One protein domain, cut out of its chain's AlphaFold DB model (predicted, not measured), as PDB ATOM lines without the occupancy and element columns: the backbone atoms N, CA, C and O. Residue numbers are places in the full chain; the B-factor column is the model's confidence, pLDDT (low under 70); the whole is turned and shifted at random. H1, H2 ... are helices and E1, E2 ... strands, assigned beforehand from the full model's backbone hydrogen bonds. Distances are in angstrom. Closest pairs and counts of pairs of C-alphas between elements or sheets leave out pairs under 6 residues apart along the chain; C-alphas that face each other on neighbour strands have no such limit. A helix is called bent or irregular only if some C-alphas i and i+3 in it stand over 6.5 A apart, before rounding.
ATOM      1  N   ARG A  81      20.764  19.321 -32.518       83.88
ATOM      2  CA  ARG A  81      21.912  18.861 -31.732       83.88
ATOM      3  C   ARG A  81      23.054  19.844 -31.921       83.88
ATOM      4  O   ARG A  81      23.470  20.073 -33.055       83.88
ATOM      5  N   VAL A  82      23.548  20.435 -30.838       85.00
ATOM      6  CA  VAL A  82      24.615  21.450 -30.905       85.00
ATOM      7  C   VAL A  82      25.880  20.874 -31.546       85.00
ATOM      8  O   VAL A  82      26.443  21.492 -32.445       85.00
ATOM      9  N   ASN A  83      26.224  19.632 -31.210       82.75
ATOM     10  CA  ASN A  83      27.348  18.905 -31.801       82.75
ATOM     11  C   ASN A  83      27.171  18.514 -33.286       82.75
ATOM     12  O   ASN A  83      28.066  17.914 -33.872       82.75
ATOM     13  N   SER A  84      26.036  18.839 -33.921       87.38
ATOM     14  CA  SER A  84      25.863  18.671 -35.373       87.38
ATOM     15  C   SER A  84      26.299  19.893 -36.187       87.38
ATOM     16  O   SER A  84      26.344  19.828 -37.417       87.38
ATOM     17  N   PHE A  85      26.605  21.015 -35.527       89.00
ATOM     18  CA  PHE A  85      27.146  22.193 -36.195       89.00
ATOM     19  C   PHE A  85      28.649  22.037 -36.487       89.00
ATOM     20  O   PHE A  85      29.327  21.249 -35.831       89.00
ATOM     21  N   PRO A  86      29.200  22.783 -37.468       89.38
ATOM     22  CA  PRO A  86      30.638  22.785 -37.733       89.38
ATOM     23  C   PRO A  86      31.466  23.071 -36.465       89.38
ATOM     24  O   PRO A  86      31.033  23.917 -35.683       89.38
ATOM     25  N   PRO A  87      32.669  22.481 -36.296       86.44
ATOM     26  CA  PRO A  87      33.445  22.556 -35.050       86.44
ATOM     27  C   PRO A  87      33.743  23.965 -34.522       86.44
ATOM     28  O   PRO A  87      33.847  24.144 -33.325       86.44
ATOM     29  N   MET A  88      33.839  24.967 -35.399       89.94
ATOM     30  CA  MET A  88      34.093  26.370 -35.027       89.94
ATOM     31  C   MET A  88      32.807  27.193 -34.825       89.94
ATOM     32  O   MET A  88      32.836  28.424 -34.852       89.94
ATOM     33  N   SER A  89      31.652  26.536 -34.727       91.25
ATOM     34  CA  SER A  89      30.378  27.197 -34.432       91.25
ATOM     35  C   SER A  89      30.246  27.382 -32.932       91.25
ATOM     36  O   SER A  89      30.703  26.535 -32.188       91.25
ATOM     37  N   LEU A  90      29.567  28.437 -32.487       92.06
ATOM     38  CA  LEU A  90      29.251  28.641 -31.074       92.06
ATOM     39  C   LEU A  90      27.739  28.718 -30.897       92.06
ATOM     40  O   LEU A  90      27.045  29.392 -31.665       92.06
ATOM     41  N   VAL A  91      27.231  28.060 -29.861       93.62
ATOM     42  CA  VAL A  91      25.839  28.155 -29.427       93.62
ATOM     43  C   VAL A  91      25.809  28.823 -28.065       93.62
ATOM     44  O   VAL A  91      26.292  28.281 -27.081       93.62
ATOM     45  N   ILE A  92      25.208  30.008 -28.005       95.25
ATOM     46  CA  ILE A  92      25.113  30.796 -26.777       95.25
ATOM     47  C   ILE A  92      23.663  30.792 -26.301       95.25
ATOM     48  O   ILE A  92      22.760  31.189 -27.044       95.25
ATOM     49  N   THR A  93      23.436  30.365 -25.063       94.12
ATOM     50  CA  THR A  93      22.134  30.433 -24.394       94.12
ATOM     51  C   THR A  93      22.204  31.439 -23.249       94.12
ATOM     52  O   THR A  93      23.066  31.359 -22.378       94.12
ATOM     53  N   ASP A  94      21.336  32.449 -23.303       94.44
ATOM     54  CA  ASP A  94      21.377  33.604 -22.405       94.44
ATOM     55  C   ASP A  94      20.245  33.532 -21.385       94.44
ATOM     56  O   ASP A  94      19.067  33.636 -21.743       94.44
ATOM     57  N   TRP A  95      20.602  33.311 -20.120       94.88
ATOM     58  CA  TRP A  95      19.663  33.135 -19.015       94.88
ATOM     59  C   TRP A  95      19.588  34.365 -18.110       94.88
ATOM     60  O   TRP A  95      18.928  34.309 -17.077       94.88
ATOM     61  N   ARG A  96      20.193  35.498 -18.491       92.62
ATOM     62  CA  ARG A  96      20.247  36.703 -17.641       92.62
ATOM     63  C   ARG A  96      18.884  37.242 -17.217       92.62
ATOM     64  O   ARG A  96      18.758  37.789 -16.129       92.62
ATOM     65  N   ASP A  97      17.870  37.074 -18.063       90.50
ATOM     66  CA  ASP A  97      16.496  37.512 -17.786       90.50
ATOM     67  C   ASP A  97      15.732  36.542 -16.846       90.50
ATOM     68  O   ASP A  97      14.564  36.789 -16.534       90.50
ATOM     69  N   ALA A  98      16.332  35.424 -16.419       90.38
ATOM     70  CA  ALA A  98      15.678  34.450 -15.548       90.38
ATOM     71  C   ALA A  98      15.790  34.848 -14.065       90.38
ATOM     72  O   ALA A  98      16.878  34.986 -13.517       90.38
ATOM     73  N   ASP A  99      14.651  34.963 -13.382       89.25
ATOM     74  CA  ASP A  99      14.581  35.406 -11.982       89.25
ATOM     75  C   ASP A  99      14.722  34.245 -10.978       89.25
ATOM     76  O   ASP A  99      13.893  34.042 -10.094       89.25
ATOM     77  N   VAL A 100      15.749  33.411 -11.162       91.50
ATOM     78  CA  VAL A 100      15.940  32.198 -10.346       91.50
ATOM     79  C   VAL A 100      16.668  32.521  -9.042       91.50
ATOM     80  O   VAL A 100      16.271  32.060  -7.974       91.50
ATOM     81  N   CYS A 101      17.691  33.374  -9.100       90.75
ATOM     82  CA  CYS A 101      18.544  33.695  -7.951       90.75
ATOM     83  C   CYS A 101      17.879  34.629  -6.918       90.75
ATOM     84  O   CYS A 101      18.416  34.826  -5.831       90.75
ATOM     85  N   ASN A 102      16.698  35.191  -7.212       90.62
ATOM     86  CA  ASN A 102      15.919  35.969  -6.239       90.62
ATOM     87  C   ASN A 102      14.807  35.183  -5.549       90.62
ATOM     88  O   ASN A 102      14.207  35.721  -4.613       90.62
ATOM     89  N   ALA A 103      14.517  33.961  -5.993       92.44
ATOM     90  CA  ALA A 103      13.458  33.159  -5.408       92.44
ATOM     91  C   ALA A 103      13.806  32.800  -3.955       92.44
ATOM     92  O   ALA A 103      14.822  32.164  -3.699       92.44
ATOM     93  N   ASP A 104      12.963  33.203  -3.003       94.75
ATOM     94  CA  ASP A 104      13.080  32.821  -1.594       94.75
ATOM     95  C   ASP A 104      11.864  31.978  -1.213       94.75
ATOM     96  O   ASP A 104      10.724  32.450  -1.236       94.75
ATOM     97  N   PHE A 105      12.115  30.714  -0.889       94.75
ATOM     98  CA  PHE A 105      11.088  29.747  -0.507       94.75
ATOM     99  C   PHE A 105      10.925  29.631   1.020       94.75
ATOM    100  O   PHE A 105      10.312  28.679   1.501       94.75
ATOM    101  N   GLY A 106      11.462  30.587   1.787       96.81
ATOM    102  CA  GLY A 106      11.359  30.660   3.248       96.81
ATOM    103  C   GLY A 106      12.620  30.234   4.004       96.81
ATOM    104  O   GLY A 106      12.586  30.151   5.229       96.81
ATOM    105  N   PHE A 107      13.721  29.964   3.301       93.75
ATOM    106  CA  PHE A 107      14.996  29.531   3.892       93.75
ATOM    107  C   PHE A 107      16.219  30.256   3.308       93.75
ATOM    108  O   PHE A 107      17.339  29.793   3.511       93.75
ATOM    109  N   ALA A 108      15.996  31.405   2.658       92.56
ATOM    110  CA  ALA A 108      16.950  32.231   1.914       92.56
ATOM    111  C   ALA A 108      16.980  31.976   0.399       92.56
ATOM    112  O   ALA A 108      16.391  31.037  -0.138       92.56
ATOM    113  N   LYS A 109      17.663  32.895  -0.288       92.25
ATOM    114  CA  LYS A 109      17.836  32.923  -1.741       92.25
ATOM    115  C   LYS A 109      18.982  32.007  -2.191       92.25
ATOM    116  O   LYS A 109      19.965  31.884  -1.455       92.25
ATOM    117  N   PRO A 110      18.915  31.426  -3.403       90.94
ATOM    118  CA  PRO A 110      20.030  30.702  -3.998       90.94
ATOM    119  C   PRO A 110      21.289  31.565  -4.104       90.94
ATOM    120  O   PRO A 110      21.224  32.727  -4.505       90.94
ATOM    121  N   ILE A 111      22.442  30.970  -3.796       87.56
ATOM    122  CA  ILE A 111      23.752  31.607  -4.000       87.56
ATOM    123  C   ILE A 111      24.212  31.534  -5.458       87.56
ATOM    124  O   ILE A 111      24.999  32.370  -5.878       87.56
ATOM    125  N   ALA A 112      23.723  30.547  -6.215       85.94
ATOM    126  CA  ALA A 112      24.031  30.327  -7.623       85.94
ATOM    127  C   ALA A 112      22.936  29.473  -8.284       85.94
ATOM    128  O   ALA A 112      22.186  28.761  -7.609       85.94
ATOM    129  N   PHE A 113      22.885  29.513  -9.614       90.38
ATOM    130  CA  PHE A 113      22.072  28.637 -10.454       90.38
ATOM    131  C   PHE A 113      22.973  28.044 -11.536       90.38
ATOM    132  O   PHE A 113      23.653  28.796 -12.227       90.38
ATOM    133  N   ARG A 114      23.000  26.712 -11.665       90.75
ATOM    134  CA  ARG A 114      23.930  25.999 -12.551       90.75
ATOM    135  C   ARG A 114      23.211  25.034 -13.471       90.75
ATOM    136  O   ARG A 114      22.296  24.325 -13.051       90.75
ATOM    137  N   HIS A 115      23.656  24.997 -14.719       90.56
ATOM    138  CA  HIS A 115      23.355  23.906 -15.620       90.56
ATOM    139  C   HIS A 115      24.169  22.688 -15.197       90.56
ATOM    140  O   HIS A 115      25.389  22.766 -15.049       90.56
ATOM    141  N   LEU A 116      23.478  21.573 -14.987       86.56
ATOM    142  CA  LEU A 116      24.111  20.294 -14.720       86.56
ATOM    143  C   LEU A 116      24.266  19.572 -16.052       86.56
ATOM    144  O   LEU A 116      23.264  19.218 -16.677       86.56
ATOM    145  N   PHE A 117      25.509  19.367 -16.471       82.31
ATOM    146  CA  PHE A 117      25.795  18.441 -17.555       82.31
ATOM    147  C   PHE A 117      25.498  17.011 -17.100       82.31
ATOM    148  O   PHE A 117      25.625  16.679 -15.916       82.31
ATOM    149  N   GLU A 118      25.063  16.166 -18.034       76.00
ATOM    150  CA  GLU A 118      24.887  14.747 -17.744       76.00
ATOM    151  C   GLU A 118      26.228  14.143 -17.296       76.00
ATOM    152  O   GLU A 118      27.284  14.560 -17.789       76.00
ATOM    153  N   PRO A 119      26.221  13.166 -16.366       65.94
ATOM    154  CA  PRO A 119      27.443  12.487 -15.972       65.94
ATOM    155  C   PRO A 119      28.154  11.957 -17.218       65.94
ATOM    156  O   PRO A 119      27.577  11.165 -17.962       65.94
ATOM    157  N   ASN A 120      29.400  12.385 -17.420       68.69
ATOM    158  CA  ASN A 120      30.279  11.975 -18.518       68.69
ATOM    159  C   ASN A 120      29.960  12.566 -19.901       68.69
ATOM    160  O   ASN A 120      30.433  12.022 -20.897       68.69
ATOM    161  N   THR A 121      29.182  13.644 -20.018       80.81
ATOM    162  CA  THR A 121      28.940  14.268 -21.331       80.81
ATOM    163  C   THR A 121      28.950  15.786 -21.244       80.81
ATOM    164  O   THR A 121      28.038  16.401 -20.696       80.81
ATOM    165  N   VAL A 122      29.962  16.397 -21.858       85.25
ATOM    166  CA  VAL A 122      30.018  17.840 -22.104       85.25
ATOM    167  C   VAL A 122      29.686  18.057 -23.573       85.25
ATOM    168  O   VAL A 122      30.344  17.513 -24.448       85.25
ATOM    169  N   THR A 123      28.634  18.823 -23.855       87.12
ATOM    170  CA  THR A 123      28.327  19.199 -25.242       87.12
ATOM    171  C   THR A 123      29.322  20.258 -25.691       87.12
ATOM    172  O   THR A 123      29.447  21.283 -25.023       87.12
ATOM    173  N   GLU A 124      30.010  20.032 -26.806       88.31
ATOM    174  CA  GLU A 124      30.979  20.989 -27.327       88.31
ATOM    175  C   GLU A 124      30.281  22.271 -27.796       88.31
ATOM    176  O   GLU A 124      29.096  22.272 -28.153       88.31
ATOM    177  N   ASN A 125      31.037  23.367 -27.861       88.00
ATOM    178  CA  ASN A 125      30.609  24.633 -28.452       88.00
ATOM    179  C   ASN A 125      29.407  25.340 -27.797       88.00
ATOM    180  O   ASN A 125      28.847  26.268 -28.394       88.00
ATOM    181  N   ILE A 126      29.004  24.950 -26.587       92.12
ATOM    182  CA  ILE A 126      27.944  25.617 -25.834       92.12
ATOM    183  C   ILE A 126      28.514  26.627 -24.832       92.12
ATOM    184  O   ILE A 126      29.441  26.352 -24.071       92.12
ATOM    185  N   ILE A 127      27.917  27.816 -24.815       95.06
ATOM    186  CA  ILE A 127      28.178  28.853 -23.821       95.06
ATOM    187  C   ILE A 127      26.866  29.183 -23.121       95.06
ATOM    188  O   ILE A 127      25.865  29.506 -23.770       95.06
ATOM    189  N   ILE A 128      26.875  29.130 -21.795       95.88
ATOM    190  CA  ILE A 128      25.737  29.493 -20.954       95.88
ATOM    191  C   ILE A 128      26.063  30.802 -20.248       95.88
ATOM    192  O   ILE A 128      27.071  30.907 -19.555       95.88
ATOM    193  N   VAL A 129      25.201  31.798 -20.427       96.56
ATOM    194  CA  VAL A 129      25.264  33.062 -19.690       96.56
ATOM    195  C   VAL A 129      24.293  32.964 -18.524       96.56
ATOM    196  O   VAL A 129      23.081  32.920 -18.746       96.56
ATOM    197  N   TYR A 130      24.801  32.907 -17.295       95.25
ATOM    198  CA  TYR A 130      23.963  32.694 -16.119       95.25
ATOM    199  C   TYR A 130      23.191  33.952 -15.692       95.25
ATOM    200  O   TYR A 130      23.582  35.080 -16.016       95.25
ATOM    201  N   PRO A 131      22.075  33.778 -14.953       92.69
ATOM    202  CA  PRO A 131      21.427  34.879 -14.261       92.69
ATOM    203  C   PRO A 131      22.392  35.546 -13.276       92.69
ATOM    204  O   PRO A 131      23.120  34.831 -12.582       92.69
ATOM    205  N   PRO A 132      22.362  36.884 -13.142       90.31
ATOM    206  CA  PRO A 132      23.093  37.562 -12.083       90.31
ATOM    207  C   PRO A 132      22.728  36.981 -10.714       90.31
ATOM    208  O   PRO A 132      21.551  36.761 -10.404       90.31
ATOM    209  N   HIS A 133      23.734  36.744  -9.885       88.94
ATOM    210  CA  HIS A 133      23.561  36.280  -8.516       88.94
ATOM    211  C   HIS A 133      24.482  37.063  -7.586       88.94
ATOM    212  O   HIS A 133      25.372  37.789  -8.022       88.94
ATOM    213  N   ARG A 134      24.249  36.928  -6.280       85.44
ATOM    214  CA  ARG A 134      25.156  37.486  -5.278       85.44
ATOM    215  C   ARG A 134      26.352  36.554  -5.167       85.44
ATOM    216  O   ARG A 134      26.224  35.484  -4.575       85.44
ATOM    217  N   GLY A 135      27.471  36.932  -5.767       83.62
ATOM    218  CA  GLY A 135      28.726  36.211  -5.600       83.62
ATOM    219  C   GLY A 135      29.627  36.840  -4.535       83.62
ATOM    220  O   GLY A 135      29.194  37.735  -3.797       83.62
ATOM    221  N   PRO A 136      30.873  36.353  -4.413       84.38
ATOM    222  CA  PRO A 136      31.855  36.857  -3.455       84.38
ATOM    223  C   PRO A 136      32.143  38.359  -3.580       84.38
ATOM    224  O   PRO A 136      32.462  38.992  -2.574       84.38
ATOM    225  N   ALA A 137      32.005  38.932  -4.779       84.44
ATOM    226  CA  ALA A 137      32.189  40.359  -5.036       84.44
ATOM    227  C   ALA A 137      30.910  41.194  -4.816       84.44
ATOM    228  O   ALA A 137      30.906  42.405  -5.034       84.44
ATOM    229  N   GLY A 138      29.814  40.583  -4.353       84.31
ATOM    230  CA  GLY A 138      28.574  41.292  -4.040       84.31
ATOM    231  C   GLY A 138      27.927  41.907  -5.282       84.31
ATOM    232  O   GLY A 138      27.571  41.185  -6.212       84.31
ATOM    233  N   ASP A 139      27.741  43.229  -5.279       81.19
ATOM    234  CA  ASP A 139      27.113  43.963  -6.389       81.19
ATOM    235  C   ASP A 139      28.030  44.071  -7.626       81.19
ATOM    236  O   ASP A 139      27.535  44.286  -8.733       81.19
ATOM    237  N   ASP A 140      29.341  43.860  -7.457       80.44
ATOM    238  CA  ASP A 140      30.343  43.905  -8.531       80.44
ATOM    239  C   ASP A 140      30.585  42.533  -9.197       80.44
ATOM    240  O   ASP A 140      31.413  42.431 -10.097       80.44
ATOM    241  N   GLU A 141      29.864  41.472  -8.800       87.44
ATOM    242  CA  GLU A 141      30.070  40.104  -9.325       87.44
ATOM    243  C   GLU A 141      29.895  40.006 -10.850       87.44
ATOM    244  O   GLU A 141      30.514  39.176 -11.514       87.44
ATOM    245  N   GLY A 142      29.063  40.871 -11.428       87.38
ATOM    246  CA  GLY A 142      28.843  40.907 -12.867       87.38
ATOM    247  C   GLY A 142      28.054  39.701 -13.386       87.38
ATOM    248  O   GLY A 142      27.032  39.308 -12.820       87.38
ATOM    249  N   ILE A 143      28.469  39.183 -14.544       90.44
ATOM    250  CA  ILE A 143      27.807  38.076 -15.242       90.44
ATOM    251  C   ILE A 143      28.755  36.892 -15.265       90.44
ATOM    252  O   ILE A 143      29.887  37.011 -15.729       90.44
ATOM    253  N   GLU A 144      28.247  35.734 -14.865       93.75
ATOM    254  CA  GLU A 144      28.992  34.493 -14.961       93.75
ATOM    255  C   GLU A 144      28.705  33.750 -16.271       93.75
ATOM    256  O   GLU A 144      27.564  33.679 -16.743       93.75
ATOM    257  N   LEU A 145      29.765  33.182 -16.850       95.06
ATOM    258  CA  LEU A 145      29.726  32.377 -18.062       95.06
ATOM    259  C   LEU A 145      30.227  30.966 -17.769       95.06
ATOM    260  O   LEU A 145      31.236  30.787 -17.095       95.06
ATOM    261  N   GLN A 146      29.570  29.979 -18.362       94.69
ATOM    262  CA  GLN A 146      30.097  28.626 -18.490       94.69
ATOM    263  C   GLN A 146      30.385  28.364 -19.964       94.69
ATOM    264  O   GLN A 146      29.519  28.582 -20.813       94.69
ATOM    265  N   VAL A 147      31.602  27.917 -20.264       94.06
ATOM    266  CA  VAL A 147      32.095  27.681 -21.625       94.06
ATOM    267  C   VAL A 147      32.539  26.227 -21.722       94.06
ATOM    268  O   VAL A 147      33.419  25.807 -20.975       94.06
ATOM    269  N   SER A 148      31.950  25.456 -22.636       92.00
ATOM    270  CA  SER A 148      32.532  24.172 -23.037       92.00
ATOM    271  C   SER A 148      33.792  24.437 -23.858       92.00
ATOM    272  O   SER A 148      33.728  25.199 -24.827       92.00
ATOM    273  N   PHE A 149      34.909  23.820 -23.492       91.56
ATOM    274  CA  PHE A 149      36.204  24.102 -24.101       91.56
ATOM    275  C   PHE A 149      37.079  22.851 -24.136       91.56
ATOM    276  O   PHE A 149      36.933  21.970 -23.286       91.56
ATOM    277  N   GLU A 150      37.992  22.772 -25.100       90.38
ATOM    278  CA  GLU A 150      38.935  21.664 -25.215       90.38
ATOM    279  C   GLU A 150      39.894  21.645 -24.020       90.38
ATOM    280  O   GLU A 150      40.552  22.643 -23.711       90.38
ATOM    281  N   LYS A 151      39.996  20.485 -23.356       90.75
ATOM    282  CA  LYS A 151      40.751  20.312 -22.105       90.75
ATOM    283  C   LYS A 151      42.208  20.748 -22.243       90.75
ATOM    284  O   LYS A 151      42.760  21.374 -21.341       90.75
ATOM    285  N   GLU A 152      42.817  20.451 -23.384       92.69
ATOM    286  CA  GLU A 152      44.212  20.763 -23.688       92.69
ATOM    287  C   GLU A 152      44.461  22.270 -23.848       92.69
ATOM    288  O   GLU A 152      45.599  22.716 -23.714       92.69
ATOM    289  N   LEU A 153      43.413  23.056 -24.116       93.00
ATOM    290  CA  LEU A 153      43.490  24.498 -24.354       93.00
ATOM    291  C   LEU A 153      43.034  25.335 -23.150       93.00
ATOM    292  O   LEU A 153      43.256  26.545 -23.142       93.00
ATOM    293  N   VAL A 154      42.444  24.724 -22.116       93.06
ATOM    294  CA  VAL A 154      41.939  25.446 -20.930       93.06
ATOM    295  C   VAL A 154      43.029  26.300 -20.289       93.06
ATOM    296  O   VAL A 154      42.805  27.482 -20.042       93.06
ATOM    297  N   GLN A 155      44.221  25.738 -20.066       94.94
ATOM    298  CA  GLN A 155      45.312  26.484 -19.434       94.94
ATOM    299  C   GLN A 155      45.738  27.687 -20.284       94.94
ATOM    300  O   GLN A 155      45.992  28.759 -19.747       94.94
ATOM    301  N   GLN A 156      45.750  27.535 -21.611       96.44
ATOM    302  CA  GLN A 156      46.071  28.633 -22.517       96.44
ATOM    303  C   GLN A 156      45.054  29.776 -22.403       96.44
ATOM    304  O   GLN A 156      45.462  30.931 -22.400       96.44
ATOM    305  N   LEU A 157      43.757  29.469 -22.296       94.25
ATOM    306  CA  LEU A 157      42.711  30.483 -22.125       94.25
ATOM    307  C   LEU A 157      42.786  31.158 -20.749       94.25
ATOM    308  O   LEU A 157      42.652  32.373 -20.652       94.25
ATOM    309  N   VAL A 158      43.015  30.376 -19.690       95.88
ATOM    310  CA  VAL A 158      43.137  30.882 -18.311       95.88
ATOM    311  C   VAL A 158      44.359  31.784 -18.145       95.88
ATOM    312  O   VAL A 158      44.314  32.724 -17.359       95.88
ATOM    313  N   ASP A 159      45.431  31.543 -18.896       96.62
ATOM    314  CA  ASP A 159      46.644  32.364 -18.851       96.62
ATOM    315  C   ASP A 159      46.639  33.512 -19.878       96.62
ATOM    316  O   ASP A 159      47.579  34.312 -19.907       96.62
ATOM    317  N   ASP A 160      45.603  33.625 -20.718       97.19
ATOM    318  CA  ASP A 160      45.539  34.643 -21.765       97.19
ATOM    319  C   ASP A 160      45.380  36.053 -21.149       97.19
ATOM    320  O   ASP A 160      44.407  36.329 -20.437       97.19
ATOM    321  N   PRO A 161      46.322  36.983 -21.401       96.62
ATOM    322  CA  PRO A 161      46.299  38.304 -20.784       96.62
ATOM    323  C   PRO A 161      45.170  39.204 -21.303       96.62
ATOM    324  O   PRO A 161      44.715  40.076 -20.563       96.62
ATOM    325  N   GLU A 162      44.718  39.024 -22.548       94.38
ATOM    326  CA  GLU A 162      43.569  39.755 -23.091       94.38
ATOM    327  C   GLU A 162      42.274  39.236 -22.460       94.38
ATOM    328  O   GLU A 162      41.421  40.027 -22.057       94.38
ATOM    329  N   TRP A 163      42.151  37.915 -22.297       93.69
ATOM    330  CA  TRP A 163      41.010  37.296 -21.619       93.69
ATOM    331  C   TRP A 163      40.901  37.736 -20.152       93.69
ATOM    332  O   TRP A 163      39.848  38.205 -19.707       93.69
ATOM    333  N   ASN A 164      42.016  37.677 -19.424       95.12
ATOM    334  CA  ASN A 164      42.101  38.019 -18.002       95.12
ATOM    335  C   ASN A 164      41.891  39.509 -17.701       95.12
ATOM    336  O   ASN A 164      41.721  39.889 -16.544       95.12
ATOM    337  N   GLN A 165      41.873  40.373 -18.720       95.06
ATOM    338  CA  GLN A 165      41.460  41.763 -18.546       95.06
ATOM    339  C   GLN A 165      39.965  41.878 -18.196       95.06
ATOM    340  O   GLN A 165      39.564  42.845 -17.544       95.06
ATOM    341  N   TYR A 166      39.141  40.923 -18.641       92.56
ATOM    342  CA  TYR A 166      37.681  40.998 -18.538       92.56
ATOM    343  C   TYR A 166      37.057  39.864 -17.724       92.56
ATOM    344  O   TYR A 166      35.959  40.047 -17.199       92.56
ATOM    345  N   PHE A 167      37.718  38.709 -17.633       94.19
ATOM    346  CA  PHE A 167      37.160  37.508 -17.021       94.19
ATOM    347  C   PHE A 167      38.025  36.997 -15.869       94.19
ATOM    348  O   PHE A 167      39.250  37.021 -15.933       94.19
ATOM    349  N   GLU A 168      37.363  36.481 -14.832       93.19
ATOM    350  CA  GLU A 168      37.985  35.750 -13.729       93.19
ATOM    351  C   GLU A 168      37.601  34.268 -13.835       93.19
ATOM    352  O   GLU A 168      36.420  33.924 -13.924       93.19
ATOM    353  N   PHE A 169      38.589  33.372 -13.821       94.50
ATOM    354  CA  PHE A 169      38.334  31.933 -13.849       94.50
ATOM    355  C   PHE A 169      37.792  31.438 -12.497       94.50
ATOM    356  O   PHE A 169      38.430  31.615 -11.460       94.50
ATOM    357  N   ARG A 170      36.619  30.786 -12.508       91.56
ATOM    358  CA  ARG A 170      35.920  30.308 -11.297       91.56
ATOM    359  C   ARG A 170      36.019  28.799 -11.047       91.56
ATOM    360  O   ARG A 170      35.693  28.360  -9.946       91.56
ATOM    361  N   GLY A 171      36.474  28.012 -12.021       92.31
ATOM    362  CA  GLY A 171      36.625  26.561 -11.886       92.31
ATOM    363  C   GLY A 171      36.033  25.766 -13.047       92.31
ATOM    364  O   GLY A 171      35.742  26.307 -14.111       92.31
ATOM    365  N   VAL A 172      35.880  24.459 -12.823       91.69
ATOM    366  CA  VAL A 172      35.383  23.481 -13.801       91.69
ATOM    367  C   VAL A 172      34.127  22.818 -13.242       91.69
ATOM    368  O   VAL A 172      34.175  22.215 -12.172       91.69
ATOM    369  N   ASP A 173      33.014  22.928 -13.971       88.19
ATOM    370  CA  ASP A 173      31.727  22.348 -13.561       88.19
ATOM    371  C   ASP A 173      31.584  20.869 -13.966       88.19
ATOM    372  O   ASP A 173      30.924  20.095 -13.272       88.19
ATOM    373  N   ALA A 174      32.177  20.470 -15.094       87.56
ATOM    374  CA  ALA A 174      32.124  19.106 -15.615       87.56
ATOM    375  C   ALA A 174      33.321  18.816 -16.528       87.56
ATOM    376  O   ALA A 174      33.851  19.715 -17.179       87.56
ATOM    377  N   GLU A 175      33.697  17.542 -16.614       86.06
ATOM    378  CA  GLU A 175      34.652  17.026 -17.593       86.06
ATOM    379  C   GLU A 175      34.011  15.857 -18.346       86.06
ATOM    380  O   GLU A 175      33.237  15.084 -17.772       86.06
ATOM    381  N   GLU A 176      34.331  15.712 -19.631       81.38
ATOM    382  CA  GLU A 176      33.968  14.506 -20.367       81.38
ATOM    383  C   GLU A 176      34.773  13.323 -19.816       81.38
ATOM    384  O   GLU A 176      36.000  13.395 -19.680       81.38
ATOM    385  N   ALA A 177      34.095  12.229 -19.463       73.19
ATOM    386  CA  ALA A 177      34.811  11.049 -19.008       73.19
ATOM    387  C   ALA A 177      35.447  10.361 -20.211       73.19
ATOM    388  O   ALA A 177      34.780  10.058 -21.200       73.19
ATOM    389  N   VAL A 178      36.731  10.033 -20.094       59.22
ATOM    390  CA  VAL A 178      37.366   9.110 -21.029       59.22
ATOM    391  C   VAL A 178      36.648   7.770 -20.874       59.22
ATOM    392  O   VAL A 178      36.755   7.127 -19.831       59.22
ATOM    393  N   LEU A 179      35.891   7.347 -21.890       49.00
ATOM    394  CA  LEU A 179      35.340   5.995 -21.951       49.00
ATOM    395  C   LEU A 179      36.508   4.996 -21.962       49.00
ATOM    396  O   LEU A 179      37.085   4.690 -23.002       49.00
ATOM    397  N   GLY A 180      36.869   4.519 -20.771       48.25
ATOM    398  CA  GLY A 180      38.011   3.651 -20.518       48.25
ATOM    399  C   GLY A 180      37.733   2.658 -19.390       48.25
ATOM    400  O   GLY A 180      38.015   2.927 -18.231       48.25
ATOM    401  N   THR A 181      37.219   1.488 -19.775       42.16
ATOM    402  CA  THR A 181      37.555   0.167 -19.200       42.16
ATOM    403  C   THR A 181      37.277  -0.139 -17.722       42.16
ATOM    404  O   THR A 181      38.078  -0.840 -17.111       42.16
ATOM    405  N   GLU A 182      36.129   0.228 -17.157       41.56
ATOM    406  CA  GLU A 182      35.621  -0.525 -15.997       41.56
ATOM    407  C   GLU A 182      34.252  -1.142 -16.313       41.56
ATOM    408  O   GLU A 182      33.344  -0.428 -16.748       41.56
ATOM    409  N   PRO A 183      34.086  -2.476 -16.169       44.19
ATOM    410  CA  PRO A 183      32.774  -3.079 -16.293       44.19
ATOM    411  C   PRO A 183      31.873  -2.507 -15.201       44.19
ATOM    412  O   PRO A 183      32.261  -2.451 -14.035       44.19
ATOM    413  N   LEU A 184      30.659  -2.117 -15.594       48.25
ATOM    414  CA  LEU A 184      29.602  -1.756 -14.656       48.25
ATOM    415  C   LEU A 184      29.493  -2.859 -13.587       48.25
ATOM    416  O   LEU A 184      29.397  -4.034 -13.963       48.25
ATOM    417  N   PRO A 185      29.510  -2.524 -12.285       43.75
ATOM    418  CA  PRO A 185      29.280  -3.517 -11.254       43.75
ATOM    419  C   PRO A 185      27.899  -4.127 -11.483       43.75
ATOM    420  O   PRO A 185      26.882  -3.432 -11.498       43.75
ATOM    421  N   VAL A 186      27.895  -5.436 -11.727       52.94
ATOM    422  CA  VAL A 186      26.682  -6.241 -11.821       52.94
ATOM    423  C   VAL A 186      26.003  -6.171 -10.456       52.94
ATOM    424  O   VAL A 186      26.594  -6.583  -9.456       52.94
ATOM    425  N   ALA A 187      24.800  -5.598 -10.429       51.06
ATOM    426  CA  ALA A 187      23.877  -5.720  -9.306       51.06
ATOM    427  C   ALA A 187      23.200  -7.095  -9.322       51.06
ATOM    428  O   ALA A 187      22.899  -7.586 -10.437       51.06
TER     429      ALA A 187
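What this domain is: This is residues 81 to 187 of the 187 residues of an uncharacterized protein of Colletotrichum sublineola (UniProt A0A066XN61). What is seen first? Little regular structure: a small sheet of E1, E2 and E3 amid long loops, with short helix H1 off the sheet and residues 103 to 108, 160 to 166 and 180 to 187 sticking out. What makes it up? Of 107 printed residues, 19 are in named elements, in chain order E1, E2, E3, H1; the class is mixed, and so is the sheet, ordered E1, E2, E3. How compact? Loose: radius of gyration of the C-alphas 16.8 A, spans 46 by 45 by 25 A.

How they stand to each other: How do E1, residues 91 to 94, and E2, 126 to 129, pair? Parallel, at 16 degrees; N 127 and O 91 are 2.8 A apart. And E3, 145 to 147? It forms an antiparallel hairpin with E2, at 174 degrees; N 128 and O 146 are 2.9 A apart. Where is H1, 151 to 158? It is not on the sheet, and is irregular: C-alphas 152 and 155 are 7.2 A apart. Within hydrogen-bond range are 2 of 4 O i to N i+4 pairs and 4 of 5 O i to N i+3 pairs.

Where its parts are: Where does E1 begin? C-alpha 91 is at (25.839, 28.155, -29.427); E1 measures 9.9 A, E2 10.0 A and E3 6.4 A. Where does H1 end? C-alpha 158 is at (43.137, 30.882, -18.311), after 11.5 A.

The domain as a whole: Which links are long? E1 to E2 and E2 to E3; the printed part has no cut. Where is pLDDT under 70? At residues 119 to 120 and 178 to 187.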